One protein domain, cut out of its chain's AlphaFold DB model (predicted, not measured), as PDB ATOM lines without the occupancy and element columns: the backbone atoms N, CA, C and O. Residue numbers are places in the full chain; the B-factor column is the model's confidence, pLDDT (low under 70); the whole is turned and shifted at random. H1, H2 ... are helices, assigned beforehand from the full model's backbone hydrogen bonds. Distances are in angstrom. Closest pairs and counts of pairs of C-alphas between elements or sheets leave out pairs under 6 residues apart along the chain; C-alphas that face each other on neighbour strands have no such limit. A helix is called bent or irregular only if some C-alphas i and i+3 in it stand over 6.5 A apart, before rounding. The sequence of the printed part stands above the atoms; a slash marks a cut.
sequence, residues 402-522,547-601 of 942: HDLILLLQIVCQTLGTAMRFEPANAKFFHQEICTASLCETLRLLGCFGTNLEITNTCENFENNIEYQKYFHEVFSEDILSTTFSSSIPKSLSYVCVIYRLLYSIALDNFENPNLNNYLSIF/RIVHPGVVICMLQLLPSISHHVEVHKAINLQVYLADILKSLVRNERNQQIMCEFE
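What this domain is: This is residues 402 to 522 and 547 to 601 of the 942 residues of an uncharacterized protein of Megaselia scalaris (UniProt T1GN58). Five helices stand side by side as an up-and-down bundle, each running against the one before it in the chain: H1, H4 and H6 form one row, and H2 and H5 run back in a second layer. Short H3 packs slantwise on H4 and H6, over the face of their row away from H5, and H7 lies across one end of the bundle. The printed part has 176 residues with seven named helices, H1 to H7 in chain order, and no named strand; its class is all helix. It is compact, with a radius of gyration of the C-alphas of 15.8 A, and rounded, spanning 45 by 35 by 32 A.

Where its parts are: H1, residues 402 to 419, begins at C-alpha 402 (26.141, 89.765, 88.243) and is 26.0 A long. H2, residues 423 to 444, is 28.6 A long, with a kink of 63 degrees near residue 434, and irregular: C-alphas 436 and 439 are 8.3 A apart. H3 is residues 465 to 476. H4, residues 490 to 507, is 25.9 A long. H5, residues 551 to 563, is only just irregular, with C-alphas 559 and 562 6.8 A apart. H6, residues 570 to 587, is 25.8 A long. H7, residues 591 to 600, ends at C-alpha 600 (44.135, 67.072, 67.676).

How they stand to each other: H4 and H5 are the hubs, touching four helices each. They touch each other at a shallow tilt of 18 degrees, opposite ways, closest at the C-alphas of Ala 506 and Val 553, 5.6 A. H1 touches H4 with residues 408 to 416 alone, closest at Gly 416 and Ile 505, C-alphas 5.3 A apart. H6 touches H4 the same way at 9 degrees, a shallow tilt, closest at the C-alphas of Leu 492 and Ala 573, 6.8 A. H5 and H6 form a helical hairpin. H2 touches H5, closest at the C-alphas of His 430 and Gly 552, 5.7 A, but touches H1 only at the corner. H3 touches H4 at a steep tilt of 50 degrees, closest at the C-alphas of Phe 475 and Arg 500, 5.8 A. H7 only just touches H5, with 3 pairs of C-alphas within 8 A, the closest Pro 551 and Met 597, 6.1 A. Every O i to N i+4 pair is within hydrogen-bond range in H1, H3, H4, H6 and H7, against 13 of 18 in H2 and 7 of 9 in H5.

The domain as a whole: The C-alphas farthest apart, of Ala 424 and Asn 460, are 47.3 A from each other. Residues 523 to 546 are not printed; C-alphas 522 and 547 are 20.3 A apart across this cut. The links H2 to H3 and H3 to H4 are long. The mean pLDDT of the printed part is 76.6, with 38 residues under 70, among them 452 to 463 and 510 to 522.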
ATOM      1  N   HIS A 402      26.606  91.109  87.921       82.44
ATOM      2  CA  HIS A 402      26.141  89.765  88.243       82.44
ATOM      3  C   HIS A 402      25.403  89.113  87.063       82.44
ATOM      4  O   HIS A 402      25.741  87.998  86.670       82.44
ATOM      5  N   ASP A 403      24.447  89.815  86.444       82.75
ATOM      6  CA  ASP A 403      23.652  89.254  85.342       82.75
ATOM      7  C   ASP A 403      24.498  89.016  84.090       82.75
ATOM      8  O   ASP A 403      24.285  88.054  83.350       82.75
ATOM      9  N   LEU A 404      25.500  89.864  83.865       84.62
ATOM     10  CA  LEU A 404      26.443  89.708  82.768       84.62
ATOM     11  C   LEU A 404      27.353  88.481  82.960       84.62
ATOM     12  O   LEU A 404      27.512  87.691  82.027       84.62
ATOM     13  N   ILE A 405      27.897  88.274  84.162       85.19
ATOM     14  CA  ILE A 405      28.689  87.075  84.478       85.19
ATOM     15  C   ILE A 405      27.818  85.814  84.368       85.19
ATOM     16  O   ILE A 405      28.234  84.835  83.744       85.19
ATOM     17  N   LEU A 406      26.588  85.857  84.889       87.50
ATOM     18  CA  LEU A 406      25.632  84.755  84.800       87.50
ATOM     19  C   LEU A 406      25.297  84.404  83.341       87.50
ATOM     20  O   LEU A 406      25.284  83.226  82.978       87.50
ATOM     21  N   LEU A 407      25.090  85.403  82.477       89.19
ATOM     22  CA  LEU A 407      24.865  85.180  81.048       89.19
ATOM     23  C   LEU A 407      26.072  84.499  80.387       89.19
ATOM     24  O   LEU A 407      25.894  83.500  79.687       89.19
ATOM     25  N   LEU A 408      27.292  84.995  80.622       88.75
ATOM     26  CA  LEU A 408      28.517  84.400  80.069       88.75
ATOM     27  C   LEU A 408      28.698  82.950  80.534       88.75
ATOM     28  O   LEU A 408      29.032  82.076  79.726       88.75
ATOM     29  N   GLN A 409      28.429  82.679  81.814       89.38
ATOM     30  CA  GLN A 409      28.503  81.339  82.383       89.38
ATOM     31  C   GLN A 409      27.497  80.393  81.732       89.38
ATOM     32  O   GLN A 409      27.885  79.307  81.301       89.38
ATOM     33  N   ILE A 410      26.230  80.798  81.612       90.06
ATOM     34  CA  ILE A 410      25.187  79.955  81.019       90.06
ATOM     35  C   ILE A 410      25.479  79.689  79.539       90.06
ATOM     36  O   ILE A 410      25.329  78.551  79.094       90.06
ATOM     37  N   VAL A 411      25.939  80.682  78.767       92.06
ATOM     38  CA  VAL A 411      26.326  80.476  77.357       92.06
ATOM     39  C   VAL A 411      27.447  79.440  77.255       92.06
ATOM     40  O   VAL A 411      27.322  78.468  76.505       92.06
ATOM     41  N   CYS A 412      28.511  79.590  78.048       90.56
ATOM     42  CA  CYS A 412      29.635  78.651  78.062       90.56
ATOM     43  C   CYS A 412      29.216  77.245  78.525       90.56
ATOM     44  O   CYS A 412      29.618  76.249  77.923       90.56
ATOM     45  N   GLN A 413      28.357  77.151  79.542       91.56
ATOM     46  CA  GLN A 413      27.816  75.882  80.028       91.56
ATOM     47  C   GLN A 413      26.913  75.206  78.985       91.56
ATOM     48  O   GLN A 413      26.942  73.981  78.842       91.56
ATOM     49  N   THR A 414      26.136  75.987  78.232       92.06
ATOM     50  CA  THR A 414      25.286  75.495  77.137       92.06
ATOM     51  C   THR A 414      26.144  74.950  75.998       92.06
ATOM     52  O   THR A 414      25.872  73.850  75.517       92.06
ATOM     53  N   LEU A 415      27.230  75.644  75.628       91.75
ATOM     54  CA  LEU A 415      28.214  75.147  74.658       91.75
ATOM     55  C   LEU A 415      28.850  73.828  75.113       91.75
ATOM     56  O   LEU A 415      28.854  72.864  74.348       91.75
ATOM     57  N   GLY A 416      29.333  73.762  76.359       90.19
ATOM     58  CA  GLY A 416      29.908  72.538  76.929       90.19
ATOM     59  C   GLY A 416      28.914  71.373  76.914       90.19
ATOM     60  O   GLY A 416      29.187  70.315  76.352       90.19
ATOM     61  N   THR A 417      27.699  71.600  77.420       91.88
ATOM     62  CA  THR A 417      26.642  70.574  77.479       91.88
ATOM     63  C   THR A 417      26.214  70.097  76.088       91.88
ATOM     64  O   THR A 417      25.960  68.908  75.900       91.88
ATOM     65  N   ALA A 418      26.163  70.990  75.093       92.56
ATOM     66  CA  ALA A 418      25.847  70.619  73.716       92.56
ATOM     67  C   ALA A 418      26.907  69.687  73.102       92.56
ATOM     68  O   ALA A 418      26.566  68.863  72.254       92.56
ATOM     69  N   MET A 419      28.175  69.799  73.507       90.94
ATOM     70  CA  MET A 419      29.270  68.945  73.026       90.94
ATOM     71  C   MET A 419      29.461  67.664  73.849       90.94
ATOM     72  O   MET A 419      30.005  66.679  73.339       90.94
ATOM     73  N   ARG A 420      29.023  67.662  75.111       87.62
ATOM     74  CA  ARG A 420      29.216  66.562  76.060       87.62
ATOM     75  C   ARG A 420      28.664  65.246  75.511       87.62
ATOM     76  O   ARG A 420      27.498  65.152  75.129       87.62
ATOM     77  N   PHE A 421      29.520  64.224  75.471       84.88
ATOM     78  CA  PHE A 421      29.238  62.892  74.913       84.88
ATOM     79  C   PHE A 421      28.697  62.880  73.463       84.88
ATOM     80  O   PHE A 421      28.147  61.872  73.033       84.88
ATOM     81  N   GLU A 422      28.885  63.961  72.691       88.31
ATOM     82  CA  GLU A 422      28.414  64.100  71.304       88.31
ATOM     83  C   GLU A 422      29.574  64.484  70.360       88.31
ATOM     84  O   GLU A 422      29.810  65.668  70.086       88.31
ATOM     85  N   PRO A 423      30.319  63.505  69.807       85.31
ATOM     86  CA  PRO A 423      31.549  63.773  69.053       85.31
ATOM     87  C   PRO A 423      31.309  64.582  67.772       85.31
ATOM     88  O   PRO A 423      32.159  65.369  67.359       85.31
ATOM     89  N   ALA A 424      30.139  64.429  67.145       86.50
ATOM     90  CA  ALA A 424      29.777  65.197  65.959       86.50
ATOM     91  C   ALA A 424      29.546  66.687  66.278       86.50
ATOM     92  O   ALA A 424      29.896  67.541  65.465       86.50
ATOM     93  N   ASN A 425      29.025  67.007  67.467       91.81
ATOM     94  CA  ASN A 425      28.908  68.388  67.940       91.81
ATOM     95  C   ASN A 425      30.276  68.974  68.278       91.81
ATOM     96  O   ASN A 425      30.572  70.079  67.839       91.81
ATOM     97  N   ALA A 426      31.126  68.219  68.977       87.25
ATOM     98  CA  ALA A 426      32.487  68.654  69.285       87.25
ATOM     99  C   ALA A 426      33.310  68.938  68.013       87.25
ATOM    100  O   ALA A 426      33.999  69.954  67.930       87.25
ATOM    101  N   LYS A 427      33.195  68.082  66.986       85.44
ATOM    102  CA  LYS A 427      33.859  68.293  65.691       85.44
ATOM    103  C   LYS A 427      33.326  69.531  64.964       85.44
ATOM    104  O   LYS A 427      34.127  70.314  64.464       85.44
ATOM    105  N   PHE A 428      32.005  69.712  64.922       87.38
ATOM    106  CA  PHE A 428      31.384  70.887  64.307       87.38
ATOM    107  C   PHE A 428      31.801  72.180  65.016       87.38
ATOM    108  O   PHE A 428      32.272  73.105  64.365       87.38
ATOM    109  N   PHE A 429      31.703  72.221  66.349       88.81
ATOM    110  CA  PHE A 429      32.125  73.367  67.157       88.81
ATOM    111  C   PHE A 429      33.588  73.736  66.889       88.81
ATOM    112  O   PHE A 429      33.916  74.907  66.722       88.81
ATOM    113  N   HIS A 430      34.462  72.734  66.779       81.62
ATOM    114  CA  HIS A 430      35.861  72.965  66.455       81.62
ATOM    115  C   HIS A 430      36.057  73.592  65.064       81.62
ATOM    116  O   HIS A 430      36.706  74.630  64.974       81.62
ATOM    117  N   GLN A 431      35.505  72.975  64.012       82.44
ATOM    118  CA  GLN A 431      35.747  73.367  62.616       82.44
ATOM    119  C   GLN A 431      35.046  74.674  62.221       82.44
ATOM    120  O   GLN A 431      35.608  75.483  61.489       82.44
ATOM    121  N   GLU A 432      33.825  74.886  62.708       82.56
ATOM    122  CA  GLU A 432      32.967  75.988  62.257       82.56
ATOM    123  C   GLU A 432      32.955  77.172  63.230       82.56
ATOM    124  O   GLU A 432      32.569  78.270  62.842       82.56
ATOM    125  N   ILE A 433      33.367  76.985  64.493       84.69
ATOM    126  CA  ILE A 433      33.371  78.069  65.490       84.69
ATOM    127  C   ILE A 433      34.774  78.357  66.002       84.69
ATOM    128  O   ILE A 433      35.250  79.477  65.830       84.69
ATOM    129  N   CYS A 434      35.458  77.382  66.617       80.44
ATOM    130  CA  CYS A 434      36.771  77.629  67.225       80.44
ATOM    131  C   CYS A 434      37.791  78.139  66.209       80.44
ATOM    132  O   CYS A 434      38.444  79.142  66.473       80.44
ATOM    133  N   THR A 435      37.931  77.461  65.068       72.44
ATOM    134  CA  THR A 435      38.911  77.844  64.041       72.44
ATOM    135  C   THR A 435      38.468  79.031  63.196       72.44
ATOM    136  O   THR A 435      39.318  79.678  62.597       72.44
ATOM    137  N   ALA A 436      37.164  79.303  63.125       73.19
ATOM    138  CA  ALA A 436      36.617  80.299  62.212       73.19
ATOM    139  C   ALA A 436      36.410  81.677  62.854       73.19
ATOM    140  O   ALA A 436      36.699  82.677  62.211       73.19
ATOM    141  N   SER A 437      35.868  81.753  64.078       79.56
ATOM    142  CA  SER A 437      35.322  83.024  64.593       79.56
ATOM    143  C   SER A 437      35.319  83.203  66.115       79.56
ATOM    144  O   SER A 437      35.110  84.324  66.581       79.56
ATOM    145  N   LEU A 438      35.552  82.156  66.921       83.50
ATOM    146  CA  LEU A 438      35.416  82.241  68.383       83.50
ATOM    147  C   LEU A 438      36.338  83.301  68.998       83.50
ATOM    148  O   LEU A 438      35.885  84.117  69.796       83.50
ATOM    149  N   CYS A 439      37.620  83.305  68.630       82.75
ATOM    150  CA  CYS A 439      38.581  84.216  69.246       82.75
ATOM    151  C   CYS A 439      38.364  85.669  68.794       82.75
ATOM    152  O   CYS A 439      38.497  86.578  69.606       82.75
ATOM    153  N   GLU A 440      37.962  85.897  67.539       82.81
ATOM    154  CA  GLU A 440      37.554  87.228  67.061       82.81
ATOM    155  C   GLU A 440      36.317  87.724  67.814       82.81
ATOM    156  O   GLU A 440      36.307  88.840  68.327       82.81
ATOM    157  N   THR A 441      35.316  86.857  67.977       85.31
ATOM    158  CA  THR A 441      34.080  87.172  68.701       85.31
ATOM    159  C   THR A 441      34.349  87.530  70.163       85.31
ATOM    160  O   THR A 441      33.781  88.486  70.682       85.31
ATOM    161  N   LEU A 442      35.233  86.789  70.839       85.44
ATOM    162  CA  LEU A 442      35.598  87.081  72.226       85.44
ATOM    163  C   LEU A 442      36.353  88.408  72.358       85.44
ATOM    164  O   LEU A 442      36.182  89.096  73.362       85.44
ATOM    165  N   ARG A 443      37.136  88.814  71.349       84.38
ATOM    166  CA  ARG A 443      37.815  90.121  71.350       84.38
ATOM    167  C   ARG A 443      36.847  91.298  71.246       84.38
ATOM    168  O   ARG A 443      37.105  92.328  71.861       84.38
ATOM    169  N   LEU A 444      35.718  91.129  70.555       84.38
ATOM    170  CA  LEU A 444      34.673  92.157  70.458       84.38
ATOM    171  C   LEU A 444      34.051  92.504  71.819       84.38
ATOM    172  O   LEU A 444      33.549  93.599  72.008       84.38
ATOM    173  N   LEU A 445      34.148  91.639  72.834       82.00
ATOM    174  CA  LEU A 445      33.596  91.941  74.162       82.00
ATOM    175  C   LEU A 445      34.191  93.213  74.811       82.00
ATOM    176  O   LEU A 445      33.608  93.753  75.750       82.00
ATOM    177  N   GLY A 446      35.338  93.701  74.321       75.19
ATOM    178  CA  GLY A 446      35.953  94.966  74.741       75.19
ATOM    179  C   GLY A 446      36.902  94.859  75.938       75.19
ATOM    180  O   GLY A 446      37.478  95.863  76.346       75.19
ATOM    181  N   CYS A 447      37.090  93.654  76.487       80.06
ATOM    182  CA  CYS A 447      38.068  93.368  77.547       80.06
ATOM    183  C   CYS A 447      39.449  92.939  77.012       80.06
ATOM    184  O   CYS A 447      40.426  92.959  77.756       80.06
ATOM    185  N   PHE A 448      39.542  92.571  75.730       82.06
ATOM    186  CA  PHE A 448      40.791  92.223  75.051       82.06
ATOM    187  C   PHE A 448      41.267  93.373  74.158       82.06
ATOM    188  O   PHE A 448      40.463  94.078  73.553       82.06
ATOM    189  N   GLY A 449      42.581  93.538  74.042       73.44
ATOM    190  CA  GLY A 449      43.209  94.452  73.095       73.44
ATOM    191  C   GLY A 449      43.344  93.875  71.683       73.44
ATOM    192  O   GLY A 449      43.006  92.725  71.404       73.44
ATOM    193  N   THR A 450      43.886  94.686  70.776       72.56
ATOM    194  CA  THR A 450      44.013  94.377  69.339       72.56
ATOM    195  C   THR A 450      45.253  93.553  68.978       72.56
ATOM    196  O   THR A 450      45.406  93.144  67.827       72.56
ATOM    197  N   ASN A 451      46.137  93.284  69.941       72.12
ATOM    198  CA  ASN A 451      47.397  92.590  69.696       72.12
ATOM    199  C   ASN A 451      47.171  91.110  69.339       72.12
ATOM    200  O   ASN A 451      46.479  90.368  70.042       72.12
ATOM    201  N   LEU A 452      47.776  90.693  68.227       67.75
ATOM    202  CA  LEU A 452      47.737  89.329  67.682       67.75
ATOM    203  C   LEU A 452      49.031  88.547  67.939       67.75
ATOM    204  O   LEU A 452      49.016  87.319  67.934       67.75
ATOM    205  N   GLU A 453      50.131  89.254  68.192       63.81
ATOM    206  CA  GLU A 453      51.459  88.693  68.429       63.81
ATOM    207  C   GLU A 453      52.020  89.233  69.747       63.81
ATOM    208  O   GLU A 453      51.730  90.364  70.143       63.81
ATOM    209  N   ILE A 454      52.815  88.417  70.444       64.88
ATOM    210  CA  ILE A 454      53.494  88.835  71.674       64.88
ATOM    211  C   ILE A 454      54.644  89.764  71.271       64.88
ATOM    212  O   ILE A 454      55.635  89.316  70.695       64.88
ATOM    213  N   THR A 455      54.518  91.060  71.548       54.56
ATOM    214  CA  THR A 455      55.585  92.032  71.286       54.56
ATOM    215  C   THR A 455      56.689  91.916  72.341       54.56
ATOM    216  O   THR A 455      56.414  91.863  73.537       54.56
ATOM    217  N   ASN A 456      57.958  91.912  71.910       50.75
ATOM    218  CA  ASN A 456      59.152  91.877  72.774       50.75
ATOM    219  C   ASN A 456      59.383  93.214  73.511       50.75
ATOM    220  O   ASN A 456      60.430  93.841  73.365       50.75
ATOM    221  N   THR A 457      58.403  93.699  74.267       47.69
ATOM    222  CA  THR A 457      58.471  95.017  74.908       47.69
ATOM    223  C   THR A 457      58.078  94.935  76.376       47.69
ATOM    224  O   THR A 457      56.921  95.147  76.715       47.69
ATOM    225  N   CYS A 458      59.055  94.637  77.236       43.25
ATOM    226  CA  CYS A 458      59.218  95.271  78.550       43.25
ATOM    227  C   CYS A 458      60.546  94.801  79.162       43.25
ATOM    228  O   CYS A 458      60.642  93.692  79.675       43.25
ATOM    229  N   GLU A 459      61.576  95.649  79.121       45.06
ATOM    230  CA  GLU A 459      62.905  95.352  79.688       45.06
ATOM    231  C   GLU A 459      62.912  95.286  81.236       45.06
ATOM    232  O   GLU A 459      63.910  94.868  81.808       45.06
ATOM    233  N   ASN A 460      61.793  95.591  81.916       52.25
ATOM    234  CA  ASN A 460      61.639  95.533  83.379       52.25
ATOM    235  C   ASN A 460      60.324  94.831  83.795       52.25
ATOM    236  O   ASN A 460      59.326  95.487  84.098       52.25
ATOM    237  N   PHE A 461      60.300  93.493  83.791       56.41
ATOM    238  CA  PHE A 461      59.202  92.704  84.369       56.41
ATOM    239  C   PHE A 461      59.465  92.429  85.858       56.41
ATOM    240  O   PHE A 461      60.403  91.711  86.198       56.41
ATOM    241  N   GLU A 462      58.613  92.957  86.738       60.88
ATOM    242  CA  GLU A 462      58.547  92.568  88.150       60.88
ATOM    243  C   GLU A 462      57.301  91.708  88.380       60.88
ATOM    244  O   GLU A 462      56.168  92.140  88.131       60.88
ATOM    245  N   ASN A 463      57.516  90.475  88.841       63.91
ATOM    246  CA  ASN A 463      56.442  89.539  89.145       63.91
ATOM    247  C   ASN A 463      55.832  89.886  90.512       63.91
ATOM    248  O   ASN A 463      56.449  89.628  91.547       63.91
ATOM    249  N   ASN A 464      54.645  90.492  90.530       72.44
ATOM    250  CA  ASN A 464      54.016  90.925  91.774       72.44
ATOM    251  C   ASN A 464      53.069  89.838  92.307       72.44
ATOM    252  O   ASN A 464      51.994  89.585  91.756       72.44
ATOM    253  N   ILE A 465      53.474  89.224  93.420       72.62
ATOM    254  CA  ILE A 465      52.777  88.111  94.077       72.62
ATOM    255  C   ILE A 465      51.356  88.506  94.526       72.62
ATOM    256  O   ILE A 465      50.469  87.657  94.523       72.62
ATOM    257  N   GLU A 466      51.102  89.769  94.883       74.19
ATOM    258  CA  GLU A 466      49.768  90.224  95.313       74.19
ATOM    259  C   GLU A 466      48.763  90.230  94.155       74.19
ATOM    260  O   GLU A 466      47.643  89.741  94.309       74.19
ATOM    261  N   TYR A 467      49.175  90.689  92.968       74.75
ATOM    262  CA  TYR A 467      48.323  90.643  91.777       74.75
ATOM    263  C   TYR A 467      48.065  89.204  91.325       74.75
ATOM    264  O   TYR A 467      46.937  88.863  90.979       74.75
ATOM    265  N   GLN A 468      49.080  88.336  91.383       74.00
ATOM    266  CA  GLN A 468      48.906  86.918  91.062       74.00
ATOM    267  C   GLN A 468      47.951  86.206  92.033       74.00
ATOM    268  O   GLN A 468      47.147  85.389  91.591       74.00
ATOM    269  N   LYS A 469      47.994  86.532  93.334       77.62
ATOM    270  CA  LYS A 469      47.041  86.012  94.329       77.62
ATOM    271  C   LYS A 469      45.613  86.462  94.044       77.62
ATOM    272  O   LYS A 469      44.733  85.614  94.006       77.62
ATOM    273  N   TYR A 470      45.397  87.745  93.747       79.81
ATOM    274  CA  TYR A 470      44.071  88.240  93.363       79.81
ATOM    275  C   TYR A 470      43.528  87.529  92.115       79.81
ATOM    276  O   TYR A 470      42.393  87.059  92.106       79.81
ATOM    277  N   PHE A 471      44.336  87.395  91.056       79.62
ATOM    278  CA  PHE A 471      43.900  86.674  89.856       79.62
ATOM    279  C   PHE A 471      43.651  85.190  90.133       79.62
ATOM    280  O   PHE A 471      42.779  84.592  89.504       79.62
ATOM    281  N   HIS A 472      44.373  84.602  91.087       80.69
ATOM    282  CA  HIS A 472      44.141  83.237  91.532       80.69
ATOM    283  C   HIS A 472      42.842  83.062  92.313       80.69
ATOM    284  O   HIS A 472      42.126  82.097  92.048       80.69
ATOM    285  N   GLU A 473      42.507  83.996  93.200       78.31
ATOM    286  CA  GLU A 473      41.222  84.041  93.908       78.31
ATOM    287  C   GLU A 473      40.073  84.174  92.900       78.31
ATOM    288  O   GLU A 473      39.215  83.298  92.837       78.31
ATOM    289  N   VAL A 474      40.139  85.153  91.990       78.75
ATOM    290  CA  VAL A 474      39.137  85.355  90.922       78.75
ATOM    291  C   VAL A 474      38.984  84.129  90.010       78.75
ATOM    292  O   VAL A 474      37.887  83.837  89.540       78.75
ATOM    293  N   PHE A 475      40.068  83.403  89.728       79.81
ATOM    294  CA  PHE A 475      40.017  82.211  88.877       79.81
ATOM    295  C   PHE A 475      39.499  80.969  89.620       79.81
ATOM    296  O   PHE A 475      38.889  80.094  89.002       79.81
ATOM    297  N   SER A 476      39.772  80.847  90.920       75.12
ATOM    298  CA  SER A 476      39.563  79.595  91.665       75.12
ATOM    299  C   SER A 476      38.309  79.586  92.539       75.12
ATOM    300  O   SER A 476      37.813  78.495  92.837       75.12
ATOM    301  N   GLU A 477      37.803  80.762  92.920       70.75
ATOM    302  CA  GLU A 477      36.530  80.942  93.623       70.75
ATOM    303  C   GLU A 477      35.314  80.722  92.706       70.75
ATOM    304  O   GLU A 477      35.432  80.520  91.491       70.75
ATOM    305  N   ASP A 478      34.123  80.728  93.310       70.94
ATOM    306  CA  ASP A 478      32.871  80.659  92.567       70.94
ATOM    307  C   ASP A 478      32.684  81.929  91.717       70.94
ATOM    308  O   ASP A 478      32.819  83.065  92.181       70.94
ATOM    309  N   ILE A 479      32.373  81.708  90.441       72.88
ATOM    310  CA  ILE A 479      32.300  82.733  89.392       72.88
ATOM    311  C   ILE A 479      31.163  83.725  89.688       72.88
ATOM    312  O   ILE A 479      31.249  84.899  89.338       72.88
ATOM    313  N   LEU A 480      30.095  83.267  90.351       66.06
ATOM    314  CA  LEU A 480      28.922  84.090  90.666       66.06
ATOM    315  C   LEU A 480      29.104  84.950  91.924       66.06
ATOM    316  O   LEU A 480      28.420  85.962  92.067       66.06
ATOM    317  N   SER A 481      30.025  84.586  92.824       60.88
ATOM    318  CA  SER A 481      30.308  85.339  94.055       60.88
ATOM    319  C   SER A 481      31.485  86.307  93.926       60.88
ATOM    320  O   SER A 481      31.857  86.947  94.908       60.88
ATOM    321  N   THR A 482      32.097  86.414  92.745       63.12
ATOM    322  CA  THR A 482      33.339  87.167  92.563       63.12
ATOM    323  C   THR A 482      33.112  88.678  92.685       63.12
ATOM    324  O   THR A 482      32.457  89.300  91.846       63.12
ATOM    325  N   THR A 483      33.704  89.305  93.705       61.69
ATOM    326  CA  THR A 483      33.732  90.769  93.846       61.69
ATOM    327  C   THR A 483      35.010  91.340  93.247       61.69
ATOM    328  O   THR A 483      36.108  90.947  93.638       61.69
ATOM    329  N   PHE A 484      34.891  92.292  92.321       74.94
ATOM    330  CA  PHE A 484      36.067  92.936  91.735       74.94
ATOM    331  C   PHE A 484      36.669  93.959  92.696       74.94
ATOM    332  O   PHE A 484      35.959  94.785  93.273       74.94
ATOM    333  N   SER A 485      37.993  93.920  92.848       66.38
ATOM    334  CA  SER A 485      38.722  94.920  93.626       66.38
ATOM    335  C   SER A 485      38.749  96.257  92.884       66.38
ATOM    336  O   SER A 485      39.009  96.299  91.685       66.38
ATOM    337  N   SER A 486      38.572  97.367  93.606       61.03
ATOM    338  CA  SER A 486      38.724  98.728  93.062       61.03
ATOM    339  C   SER A 486      40.154  99.052  92.614       61.03
ATOM    340  O   SER A 486      40.375 100.045  91.926       61.03
ATOM    341  N   SER A 487      41.127  98.224  93.003       59.94
ATOM    342  CA  SER A 487      42.542  98.402  92.678       59.94
ATOM    343  C   SER A 487      42.933  97.895  91.286       59.94
ATOM    344  O   SER A 487      44.019  98.236  90.819       59.94
ATOM    345  N   ILE A 488      42.096  97.090  90.618       75.25
ATOM    346  CA  ILE A 488      42.398  96.456  89.325       75.25
ATOM    347  C   ILE A 488      41.302  96.821  88.306       75.25
ATOM    348  O   ILE A 488      40.124  96.790  88.660       75.25
ATOM    349  N   PRO A 489      41.657  97.142  87.045       78.38
ATOM    350  CA  PRO A 489      40.697  97.414  85.983       78.38
ATOM    351  C   PRO A 489      39.685  96.277  85.829       78.38
ATOM    352  O   PRO A 489      40.026  95.088  85.904       78.38
ATOM    353  N   LYS A 490      38.424  96.644  85.597       78.50
ATOM    354  CA  LYS A 490      37.326  95.684  85.436       78.50
ATOM    355  C   LYS A 490      37.569  94.813  84.202       78.50
ATOM    356  O   LYS A 490      37.334  93.610  84.266       78.50
ATOM    357  N   SER A 491      38.132  95.383  83.133       81.00
ATOM    358  CA  SER A 491      38.516  94.673  81.906       81.00
ATOM    359  C   SER A 491      39.429  93.472  82.181       81.00
ATOM    360  O   SER A 491      39.131  92.363  81.737       81.00
ATOM    361  N   LEU A 492      40.484  93.643  82.988       81.50
ATOM    362  CA  LEU A 492      41.418  92.567  83.353       81.50
ATOM    363  C   LEU A 492      40.757  91.483  84.218       81.50
ATOM    364  O   LEU A 492      41.040  90.295  84.051       81.50
ATOM    365  N   SER A 493      39.844  91.873  85.111       83.69
ATOM    366  CA  SER A 493      39.074  90.912  85.913       83.69
ATOM    367  C   SER A 493      38.109  90.098  85.035       83.69
ATOM    368  O   SER A 493      38.035  88.877  85.181       83.69
ATOM    369  N   TYR A 494      37.453  90.726  84.050       83.44
ATOM    370  CA  TYR A 494      36.620  90.029  83.061       83.44
ATOM    371  C   TYR A 494      37.422  89.074  82.168       83.44
ATOM    372  O   TYR A 494      36.944  87.974  81.890       83.44
ATOM    373  N   VAL A 495      38.650  89.432  81.766       85.94
ATOM    374  CA  VAL A 495      39.546  88.507  81.044       85.94
ATOM    375  C   VAL A 495      39.798  87.241  81.867       85.94
ATOM    376  O   VAL A 495      39.712  86.138  81.327       85.94
ATOM    377  N   CYS A 496      40.047  87.378  83.173       85.31
ATOM    378  CA  CYS A 496      40.240  86.232  84.063       85.31
ATOM    379  C   CYS A 496      38.990  85.331  84.119       85.31
ATOM    380  O   CYS A 496      39.099  84.113  83.956       85.31
ATOM    381  N   VAL A 497      37.794  85.923  84.242       85.25
ATOM    382  CA  VAL A 497      36.510  85.195  84.232       85.25
ATOM    383  C   VAL A 497      36.282  84.460  82.906       85.25
ATOM    384  O   VAL A 497      35.909  83.288  82.907       85.25
ATOM    385  N   ILE A 498      36.554  85.094  81.760       87.31
ATOM    386  CA  ILE A 498      36.428  84.443  80.444       87.31
ATOM    387  C   ILE A 498      37.397  83.267  80.332       87.31
ATOM    388  O   ILE A 498      36.990  82.182  79.919       87.31
ATOM    389  N   TYR A 499      38.657  83.434  80.740       87.44
ATOM    390  CA  TYR A 499      39.626  82.335  80.748       87.44
ATOM    391  C   TYR A 499      39.190  81.187  81.655       87.44
ATOM    392  O   TYR A 499      39.350  80.026  81.281       87.44
ATOM    393  N   ARG A 500      38.598  81.488  82.813       86.56
ATOM    394  CA  ARG A 500      38.024  80.488  83.716       86.56
ATOM    395  C   ARG A 500      36.861  79.734  83.069       86.56
ATOM    396  O   ARG A 500      36.800  78.510  83.178       86.56
ATOM    397  N   LEU A 501      35.974  80.425  82.356       87.12
ATOM    398  CA  LEU A 501      34.876  79.799  81.615       87.12
ATOM    399  C   LEU A 501      35.386  78.924  80.463       87.12
ATOM    400  O   LEU A 501      34.945  77.784  80.326       87.12
ATOM    401  N   LEU A 502      36.356  79.405  79.678       88.56
ATOM    402  CA  LEU A 502      37.000  78.625  78.616       88.56
ATOM    403  C   LEU A 502      37.724  77.397  79.178       88.56
ATOM    404  O   LEU A 502      37.637  76.320  78.593       88.56
ATOM    405  N   TYR A 503      38.373  77.529  80.335       87.56
ATOM    406  CA  TYR A 503      38.995  76.415  81.048       87.56
ATOM    407  C   TYR A 503      37.960  75.354  81.452       87.56
ATOM    408  O   TYR A 503      38.182  74.160  81.238       87.56
ATOM    409  N   SER A 504      36.792  75.774  81.950       86.38
ATOM    410  CA  SER A 504      35.677  74.866  82.248       86.38
ATOM    411  C   SER A 504      35.145  74.160  81.002       86.38
ATOM    412  O   SER A 504      34.862  72.967  81.082       86.38
ATOM    413  N   ILE A 505      35.055  74.837  79.845       87.88
ATOM    414  CA  ILE A 505      34.696  74.175  78.576       87.88
ATOM    415  C   ILE A 505      35.787  73.181  78.178       87.88
ATOM    416  O   ILE A 505      35.480  72.035  77.876       87.88
ATOM    417  N   ALA A 506      37.061  73.579  78.197       86.25
ATOM    418  CA  ALA A 506      38.175  72.730  77.778       86.25
ATOM    419  C   ALA A 506      38.222  71.393  78.539       86.25
ATOM    420  O   ALA A 506      38.588  70.370  77.953       86.25
ATOM    421  N   LEU A 507      37.827  71.403  79.816       85.56
ATOM    422  CA  LEU A 507      37.779  70.238  80.699       85.56
ATOM    423  C   LEU A 507      36.392  69.586  80.841       85.56
ATOM    424  O   LEU A 507      36.302  68.543  81.482       85.56
ATOM    425  N   ASP A 508      35.331  70.188  80.293       83.50
ATOM    426  CA  ASP A 508      33.926  69.826  80.566       83.50
ATOM    427  C   ASP A 508      33.601  69.781  82.082       83.50
ATOM    428  O   ASP A 508      32.936  68.876  82.582       83.50
ATOM    429  N   ASN A 509      34.107  70.759  82.846       77.19
ATOM    430  CA  ASN A 509      34.038  70.783  84.314       77.19
ATOM    431  C   ASN A 509      33.186  71.946  84.849       77.19
ATOM    432  O   ASN A 509      33.675  72.830  85.553       77.19
ATOM    433  N   PHE A 510      31.900  71.950  84.500       69.56
ATOM    434  CA  PHE A 510      30.925  72.931  85.002       69.56
ATOM    435  C   PHE A 510      30.181  72.482  86.273       69.56
ATOM    436  O   PHE A 510      29.416  73.265  86.827       69.56
ATOM    437  N   GLU A 511      30.369  71.237  86.725       59.53
ATOM    438  CA  GLU A 511      29.688  70.676  87.907       59.53
ATOM    439  C   GLU A 511      30.468  70.906  89.218       59.53
ATOM    440  O   GLU A 511      29.862  70.894  90.285       59.53
ATOM    441  N   ASN A 512      31.782  71.175  89.155       59.38
ATOM    442  CA  ASN A 512      32.609  71.461  90.332       59.38
ATOM    443  C   ASN A 512      32.954  72.962  90.431       59.38
ATOM    444  O   ASN A 512      33.773  73.444  89.640       59.38
ATOM    445  N   PRO A 513      32.399  73.704  91.409       53.38
ATOM    446  CA  PRO A 513      32.659  75.140  91.549       53.38
ATOM    447  C   PRO A 513      34.092  75.450  92.015       53.38
ATOM    448  O   PRO A 513      34.689  76.413  91.543       53.38
ATOM    449  N   ASN A 514      34.700  74.592  92.847       55.28
ATOM    450  CA  ASN A 514      36.016  74.846  93.445       55.28
ATOM    451  C   ASN A 514      37.164  74.180  92.669       55.28
ATOM    452  O   ASN A 514      37.325  72.957  92.704       55.28
ATOM    453  N   LEU A 515      38.020  74.989  92.031       59.56
ATOM    454  CA  LEU A 515      39.239  74.517  91.352       59.56
ATOM    455  C   LEU A 515      40.480  74.440  92.258       59.56
ATOM    456  O   LEU A 515      41.516  73.951  91.807       59.56
ATOM    457  N   ASN A 516      40.388  74.860  93.526       52.78
ATOM    458  CA  ASN A 516      41.526  74.896  94.462       52.78
ATOM    459  C   ASN A 516      42.244  73.542  94.627       52.78
ATOM    460  O   ASN A 516      43.447  73.509  94.862       52.78
ATOM    461  N   ASN A 517      41.549  72.416  94.425       48.84
ATOM    462  CA  ASN A 517      42.160  71.081  94.483       48.84
ATOM    463  C   ASN A 517      42.933  70.678  93.206       48.84
ATOM    464  O   ASN A 517      43.631  69.665  93.222       48.84
ATOM    465  N   TYR A 518      42.808  71.434  92.108       49.50
ATOM    466  CA  TYR A 518      43.385  71.120  90.791       49.50
ATOM    467  C   TYR A 518      44.533  72.059  90.379       49.50
ATOM    468  O   TYR A 518      45.364  71.685  89.552       49.50
ATOM    469  N   LEU A 519      44.604  73.271  90.938       57.22
ATOM    470  CA  LEU A 519      45.581  74.300  90.565       57.22
ATOM    471  C   LEU A 519      46.727  74.392  91.584       57.22
ATOM    472  O   LEU A 519      46.769  75.285  92.422       57.22
ATOM    473  N   SER A 520      47.717  73.504  91.492       51.41
ATOM    474  CA  SER A 520      48.938  73.568  92.319       51.41
ATOM    475  C   SER A 520      49.987  74.542  91.754       51.41
ATOM    476  O   SER A 520      51.144  74.170  91.584       51.41
ATOM    477  N   ILE A 521      49.601  75.776  91.407       49.50
ATOM    478  CA  ILE A 521      50.522  76.757  90.790       49.50
ATOM    479  C   ILE A 521      51.467  77.380  91.839       49.50
ATOM    480  O   ILE A 521      52.617  77.675  91.528       49.50
ATOM    481  N   PHE A 522      51.037  77.485  93.103       44.50
ATOM    482  CA  PHE A 522      51.811  78.126  94.182       44.50
ATOM    483  C   PHE A 522      52.464  77.164  95.192       44.50
ATOM    484  O   PHE A 522      53.117  77.618  96.130       44.50
ATOM    485  N   ARG A 547      41.650  66.422  82.792       79.06
ATOM    486  CA  ARG A 547      41.749  65.874  81.429       79.06
ATOM    487  C   ARG A 547      41.145  66.821  80.396       79.06
ATOM    488  O   ARG A 547      39.968  67.146  80.487       79.06
ATOM    489  N   ILE A 548      41.909  67.161  79.356       83.88
ATOM    490  CA  ILE A 548      41.399  67.954  78.226       83.88
ATOM    491  C   ILE A 548      40.361  67.137  77.436       83.88
ATOM    492  O   ILE A 548      40.649  66.033  76.968       83.88
ATOM    493  N   VAL A 549      39.162  67.699  77.272       83.69
ATOM    494  CA  VAL A 549      38.048  67.153  76.476       83.69
ATOM    495  C   VAL A 549      37.895  67.910  75.156       83.69
ATOM    496  O   VAL A 549      37.654  67.293  74.116       83.69
ATOM    497  N   HIS A 550      38.085  69.235  75.175       86.19
ATOM    498  CA  HIS A 550      37.913  70.114  74.014       86.19
ATOM    499  C   HIS A 550      39.199  70.906  73.697       86.19
ATOM    500  O   HIS A 550      39.339  72.059  74.107       86.19
ATOM    501  N   PRO A 551      40.144  70.327  72.929       81.44
ATOM    502  CA  PRO A 551      41.459  70.931  72.674       81.44
ATOM    503  C   PRO A 551      41.394  72.225  71.851       81.44
ATOM    504  O   PRO A 551      42.202  73.126  72.050       81.44
ATOM    505  N   GLY A 552      40.394  72.364  70.973       80.25
ATOM    506  CA  GLY A 552      40.183  73.584  70.183       80.25
ATOM    507  C   GLY A 552      39.949  74.833  71.040       80.25
ATOM    508  O   GLY A 552      40.340  75.929  70.648       80.25
ATOM    509  N   VAL A 553      39.387  74.667  72.241       85.94
ATOM    510  CA  VAL A 553      39.215  75.766  73.200       85.94
ATOM    511  C   VAL A 553      40.556  76.176  73.804       85.94
ATOM    512  O   VAL A 553      40.823  77.367  73.927       85.94
ATOM    513  N   VAL A 554      41.438  75.212  74.097       85.50
ATOM    514  CA  VAL A 554      42.804  75.475  74.586       85.50
ATOM    515  C   VAL A 554      43.618  76.241  73.539       85.50
ATOM    516  O   VAL A 554      44.339  77.175  73.884       85.50
ATOM    517  N   ILE A 555      43.455  75.910  72.254       82.62
ATOM    518  CA  ILE A 555      44.066  76.667  71.150       82.62
ATOM    519  C   ILE A 555      43.533  78.107  71.121       82.62
ATOM    520  O   ILE A 555      44.327  79.038  71.007       82.62
ATOM    521  N   CYS A 556      42.224  78.319  71.297       83.81
ATOM    522  CA  CYS A 556      41.691  79.682  71.359       83.81
ATOM    523  C   CYS A 556      42.218  80.458  72.576       83.81
ATOM    524  O   CYS A 556      42.571  81.626  72.446       83.81
ATOM    525  N   MET A 557      42.363  79.812  73.741       84.38
ATOM    526  CA  MET A 557      43.009  80.432  74.907       84.38
ATOM    527  C   MET A 557      44.450  80.863  74.584       84.38
ATOM    528  O   MET A 557      44.841  81.974  74.919       84.38
ATOM    529  N   LEU A 558      45.226  80.042  73.869       84.12
ATOM    530  CA  LEU A 558      46.575  80.417  73.419       84.12
ATOM    531  C   LEU A 558      46.565  81.609  72.447       84.12
ATOM    532  O   LEU A 558      47.403  82.500  72.564       84.12
ATOM    533  N   GLN A 559      45.608  81.659  71.519       82.50
ATOM    534  CA  GLN A 559      45.458  82.752  70.546       82.50
ATOM    535  C   GLN A 559      44.948  84.065  71.167       82.50
ATOM    536  O   GLN A 559      45.161  85.142  70.604       82.50
ATOM    537  N   LEU A 560      44.267  83.998  72.313       82.75
ATOM    538  CA  LEU A 560      43.805  85.167  73.066       82.75
ATOM    539  C   LEU A 560      44.883  85.733  73.995       82.75
ATOM    540  O   LEU A 560      44.768  86.881  74.419       82.75
ATOM    541  N   LEU A 561      45.925  84.963  74.314       82.44
ATOM    542  CA  LEU A 561      46.978  85.368  75.248       82.44
ATOM    543  C   LEU A 561      47.706  86.662  74.830       82.44
ATOM    544  O   LEU A 561      47.911  87.516  75.694       82.44
ATOM    545  N   PRO A 562      48.058  86.886  73.545       78.88
ATOM    546  CA  PRO A 562      48.670  88.143  73.102       78.88
ATOM    547  C   PRO A 562      47.730  89.348  73.211       78.88
ATOM    548  O   PRO A 562      48.185  90.481  73.337       78.88
ATOM    549  N   SER A 563      46.419  89.105  73.187       80.62
ATOM    550  CA  SER A 563      45.384  90.140  73.234       80.62
ATOM    551  C   SER A 563      45.112  90.648  74.653       80.62
ATOM    552  O   SER A 563      44.282  91.532  74.841       80.62
ATOM    553  N   ILE A 564      45.798  90.126  75.671       80.69
ATOM    554  CA  ILE A 564      45.722  90.638  77.042       80.69
ATOM    555  C   ILE A 564      46.626  91.867  77.147       80.69
ATOM    556  O   ILE A 564      47.807  91.774  77.473       80.69
ATOM    557  N   SER A 565      46.074  93.037  76.838       73.94
ATOM    558  CA  SER A 565      46.795  94.308  76.905       73.94
ATOM    559  C   SER A 565      45.883  95.415  77.405       73.94
ATOM    560  O   SER A 565      44.732  95.495  76.983       73.94
ATOM    561  N   HIS A 566      46.415  96.300  78.242       75.00
ATOM    562  CA  HIS A 566      45.693  97.458  78.754       75.00
ATOM    563  C   HIS A 566      46.487  98.739  78.471       75.00
ATOM    564  O   HIS A 566      47.684  98.790  78.745       75.00
ATOM    565  N   HIS A 567      45.830  99.784  77.952       65.50
ATOM    566  CA  HIS A 567      46.498 101.025  77.526       65.50
ATOM    567  C   HIS A 567      47.085 101.849  78.687       65.50
ATOM    568  O   HIS A 567      48.126 102.475  78.522       65.50
ATOM    569  N   VAL A 568      46.427 101.848  79.855       65.88
ATOM    570  CA  VAL A 568      46.862 102.602  81.053       65.88
ATOM    571  C   VAL A 568      47.748 101.776  82.003       65.88
ATOM    572  O   VAL A 568      48.796 102.251  82.425       65.88
ATOM    573  N   GLU A 569      47.374 100.534  82.330       75.25
ATOM    574  CA  GLU A 569      48.064  99.713  83.336       75.25
ATOM    575  C   GLU A 569      48.758  98.476  82.740       75.25
ATOM    576  O   GLU A 569      48.384  97.326  82.989       75.25
ATOM    577  N   VAL A 570      49.816  98.715  81.963       74.31
ATOM    578  CA  VAL A 570      50.572  97.668  81.246       74.31
ATOM    579  C   VAL A 570      51.145  96.606  82.198       74.31
ATOM    580  O   VAL A 570      51.048  95.412  81.924       74.31
ATOM    581  N   HIS A 571      51.675  97.007  83.360       75.00
ATOM    582  CA  HIS A 571      52.273  96.077  84.327       75.00
ATOM    583  C   HIS A 571      51.273  95.052  84.890       75.00
ATOM    584  O   HIS A 571      51.632  93.886  85.066       75.00
ATOM    585  N   LYS A 572      50.020  95.451  85.152       78.62
ATOM    586  CA  LYS A 572      48.990  94.531  85.669       78.62
ATOM    587  C   LYS A 572      48.509  93.567  84.583       78.62
ATOM    588  O   LYS A 572      48.318  92.387  84.865       78.62
ATOM    589  N   ALA A 573      48.405  94.038  83.336       79.00
ATOM    590  CA  ALA A 573      48.076  93.197  82.185       79.00
ATOM    591  C   ALA A 573      49.144  92.117  81.926       79.00
ATOM    592  O   ALA A 573      48.793  90.957  81.723       79.00
ATOM    593  N   ILE A 574      50.437  92.461  82.016       76.94
ATOM    594  CA  ILE A 574      51.532  91.486  81.866       76.94
ATOM    595  C   ILE A 574      51.513  90.455  83.008       76.94
ATOM    596  O   ILE A 574      51.674  89.264  82.757       76.94
ATOM    597  N   ASN A 575      51.260  90.870  84.257       80.88
ATOM    598  CA  ASN A 575      51.134  89.931  85.383       80.88
ATOM    599  C   ASN A 575      49.963  88.943  85.185       80.88
ATOM    600  O   ASN A 575      50.123  87.751  85.455       80.88
ATOM    601  N   LEU A 576      48.821  89.401  84.655       81.00
ATOM    602  CA  LEU A 576      47.701  88.528  84.280       81.00
ATOM    603  C   LEU A 576      48.074  87.576  83.133       81.00
ATOM    604  O   LEU A 576      47.759  86.388  83.189       81.00
ATOM    605  N   GLN A 577      48.764  88.080  82.107       82.12
ATOM    606  CA  GLN A 577      49.220  87.281  80.970       82.12
ATOM    607  C   GLN A 577      50.156  86.145  81.418       82.12
ATOM    608  O   GLN A 577      49.990  85.010  80.979       82.12
ATOM    609  N   VAL A 578      51.087  86.422  82.339       81.06
ATOM    610  CA  VAL A 578      51.977  85.408  82.932       81.06
ATOM    611  C   VAL A 578      51.187  84.391  83.755       81.06
ATOM    612  O   VAL A 578      51.362  83.190  83.563       81.06
ATOM    613  N   TYR A 579      50.264  84.845  84.609       82.12
ATOM    614  CA  TYR A 579      49.425  83.953  85.415       82.12
ATOM    615  C   TYR A 579      48.596  82.983  84.550       82.12
ATOM    616  O   TYR A 579      48.582  81.774  84.788       82.12
ATOM    617  N   LEU A 580      47.942  83.485  83.499       82.50
ATOM    618  CA  LEU A 580      47.151  82.657  82.583       82.50
ATOM    619  C   LEU A 580      48.029  81.729  81.727       82.50
ATOM    620  O   LEU A 580      47.623  80.602  81.433       82.50
ATOM    621  N   ALA A 581      49.246  82.154  81.374       81.62
ATOM    622  CA  ALA A 581      50.229  81.289  80.728       81.62
ATOM    623  C   ALA A 581      50.665  80.134  81.648       81.62
ATOM    624  O   ALA A 581      50.776  78.997  81.185       81.62
ATOM    625  N   ASP A 582      50.842  80.385  82.948       79.94
ATOM    626  CA  ASP A 582      51.148  79.344  83.935       79.94
ATOM    627  C   ASP A 582      49.980  78.362  84.129       79.94
ATOM    628  O   ASP A 582      50.208  77.152  84.247       79.94
ATOM    629  N   ILE A 583      48.726  78.828  84.059       81.69
ATOM    630  CA  ILE A 583      47.546  77.944  84.035       81.69
ATOM    631  C   ILE A 583      47.564  77.033  82.802       81.69
ATOM    632  O   ILE A 583      47.392  75.816  82.929       81.69
ATOM    633  N   LEU A 584      47.799  77.589  81.609       82.19
ATOM    634  CA  LEU A 584      47.883  76.810  80.368       82.19
ATOM    635  C   LEU A 584      49.043  75.806  80.408       82.19
ATOM    636  O   LEU A 584      48.886  74.650  80.010       82.19
ATOM    637  N   LYS A 585      50.194  76.210  80.953       80.12
ATOM    638  CA  LYS A 585      51.348  75.332  81.178       80.12
ATOM    639  C   LYS A 585      51.011  74.186  82.131       80.12
ATOM    640  O   LYS A 585      51.383  73.046  81.860       80.12
ATOM    641  N   SER A 586      50.292  74.466  83.217       79.44
ATOM    642  CA  SER A 586      49.819  73.447  84.160       79.44
ATOM    643  C   SER A 586      48.876  72.446  83.480       79.44
ATOM    644  O   SER A 586      49.034  71.234  83.636       79.44
ATOM    645  N   LEU A 587      47.961  72.931  82.631       79.12
ATOM    646  CA  LEU A 587      47.013  72.099  81.883       79.12
ATOM    647  C   LEU A 587      47.713  71.090  80.954       79.12
ATOM    648  O   LEU A 587      47.284  69.941  80.847       79.12
ATOM    649  N   VAL A 588      48.813  71.494  80.313       77.44
ATOM    650  CA  VAL A 588      49.593  70.664  79.371       77.44
ATOM    651  C   VAL A 588      50.784  69.966  80.061       77.44
ATOM    652  O   VAL A 588      51.649  69.381  79.411       77.44
ATOM    653  N   ARG A 589      50.843  69.963  81.401       77.06
ATOM    654  CA  ARG A 589      51.910  69.278  82.156       77.06
ATOM    655  C   ARG A 589      51.860  67.756  81.997       77.06
ATOM    656  O   ARG A 589      52.906  67.116  81.956       77.06
ATOM    657  N   ASN A 590      50.659  67.185  81.919       74.38
ATOM    658  CA  ASN A 590      50.460  65.740  81.812       74.38
ATOM    659  C   ASN A 590      50.758  65.241  80.387       74.38
ATOM    660  O   ASN A 590      50.226  65.792  79.421       74.38
ATOM    661  N   GLU A 591      51.526  64.154  80.263       71.50
ATOM    662  CA  GLU A 591      51.798  63.459  78.995       71.50
ATOM    663  C   GLU A 591      50.505  63.146  78.232       71.50
ATOM    664  O   GLU A 591      50.424  63.331  77.020       71.50
ATOM    665  N   ARG A 592      49.444  62.747  78.937       70.81
ATOM    666  CA  ARG A 592      48.160  62.442  78.305       70.81
ATOM    667  C   ARG A 592      47.511  63.673  77.667       70.81
ATOM    668  O   ARG A 592      46.977  63.575  76.566       70.81
ATOM    669  N   ASN A 593      47.565  64.827  78.331       81.06
ATOM    670  CA  ASN A 593      47.059  66.081  77.766       81.06
ATOM    671  C   ASN A 593      47.945  66.552  76.601       81.06
ATOM    672  O   ASN A 593      47.419  67.052  75.611       81.06
ATOM    673  N   GLN A 594      49.262  66.319  76.662       78.19
ATOM    674  CA  GLN A 594      50.178  66.574  75.542       78.19
ATOM    675  C   GLN A 594      49.832  65.716  74.324       78.19
ATOM    676  O   GLN A 594      49.741  66.247  73.222       78.19
ATOM    677  N   GLN A 595      49.584  64.418  74.515       71.75
ATOM    678  CA  GLN A 595      49.164  63.510  73.444       71.75
ATOM    679  C   GLN A 595      47.853  63.975  72.809       71.75
ATOM    680  O   GLN A 595      47.795  64.103  71.590       71.75
ATOM    681  N   ILE A 596      46.845  64.326  73.617       76.94
ATOM    682  CA  ILE A 596      45.562  64.855  73.125       76.94
ATOM    683  C   ILE A 596      45.781  66.115  72.278       76.94
ATOM    684  O   ILE A 596      45.250  66.199  71.174       76.94
ATOM    685  N   MET A 597      46.595  67.067  72.747       76.00
ATOM    686  CA  MET A 597      46.921  68.277  71.982       76.00
ATOM    687  C   MET A 597      47.690  67.960  70.684       76.00
ATOM    688  O   MET A 597      47.418  68.573  69.656       76.00
ATOM    689  N   CYS A 598      48.603  66.981  70.694       68.12
ATOM    690  CA  CYS A 598      49.393  66.579  69.519       68.12
ATOM    691  C   CYS A 598      48.578  65.787  68.478       68.12
ATOM    692  O   CYS A 598      48.842  65.875  67.274       68.12
ATOM    693  N   GLU A 599      47.609  64.988  68.926       63.44
ATOM    694  CA  GLU A 599      46.694  64.224  68.072       63.44
ATOM    695  C   GLU A 599      45.644  65.127  67.415       63.44
ATOM    696  O   GLU A 599      45.256  64.881  66.270       63.44
ATOM    697  N   PHE A 600      45.220  66.190  68.108       56.56
ATOM    698  CA  PHE A 600      44.135  67.072  67.676       56.56
ATOM    699  C   PHE A 600      44.432  67.853  66.384       56.56
ATOM    700  O   PHE A 600      43.503  68.148  65.639       56.56
ATOM    701  N   GLU A 601      45.703  68.105  66.055       51.19
ATOM    702  CA  GLU A 601      46.107  68.748  64.791       51.19
ATOM    703  C   GLU A 601      46.523  67.767  63.676       51.19
ATOM    704  O   GLU A 601      46.940  68.204  62.607       51.19
TER     705      GLU A 601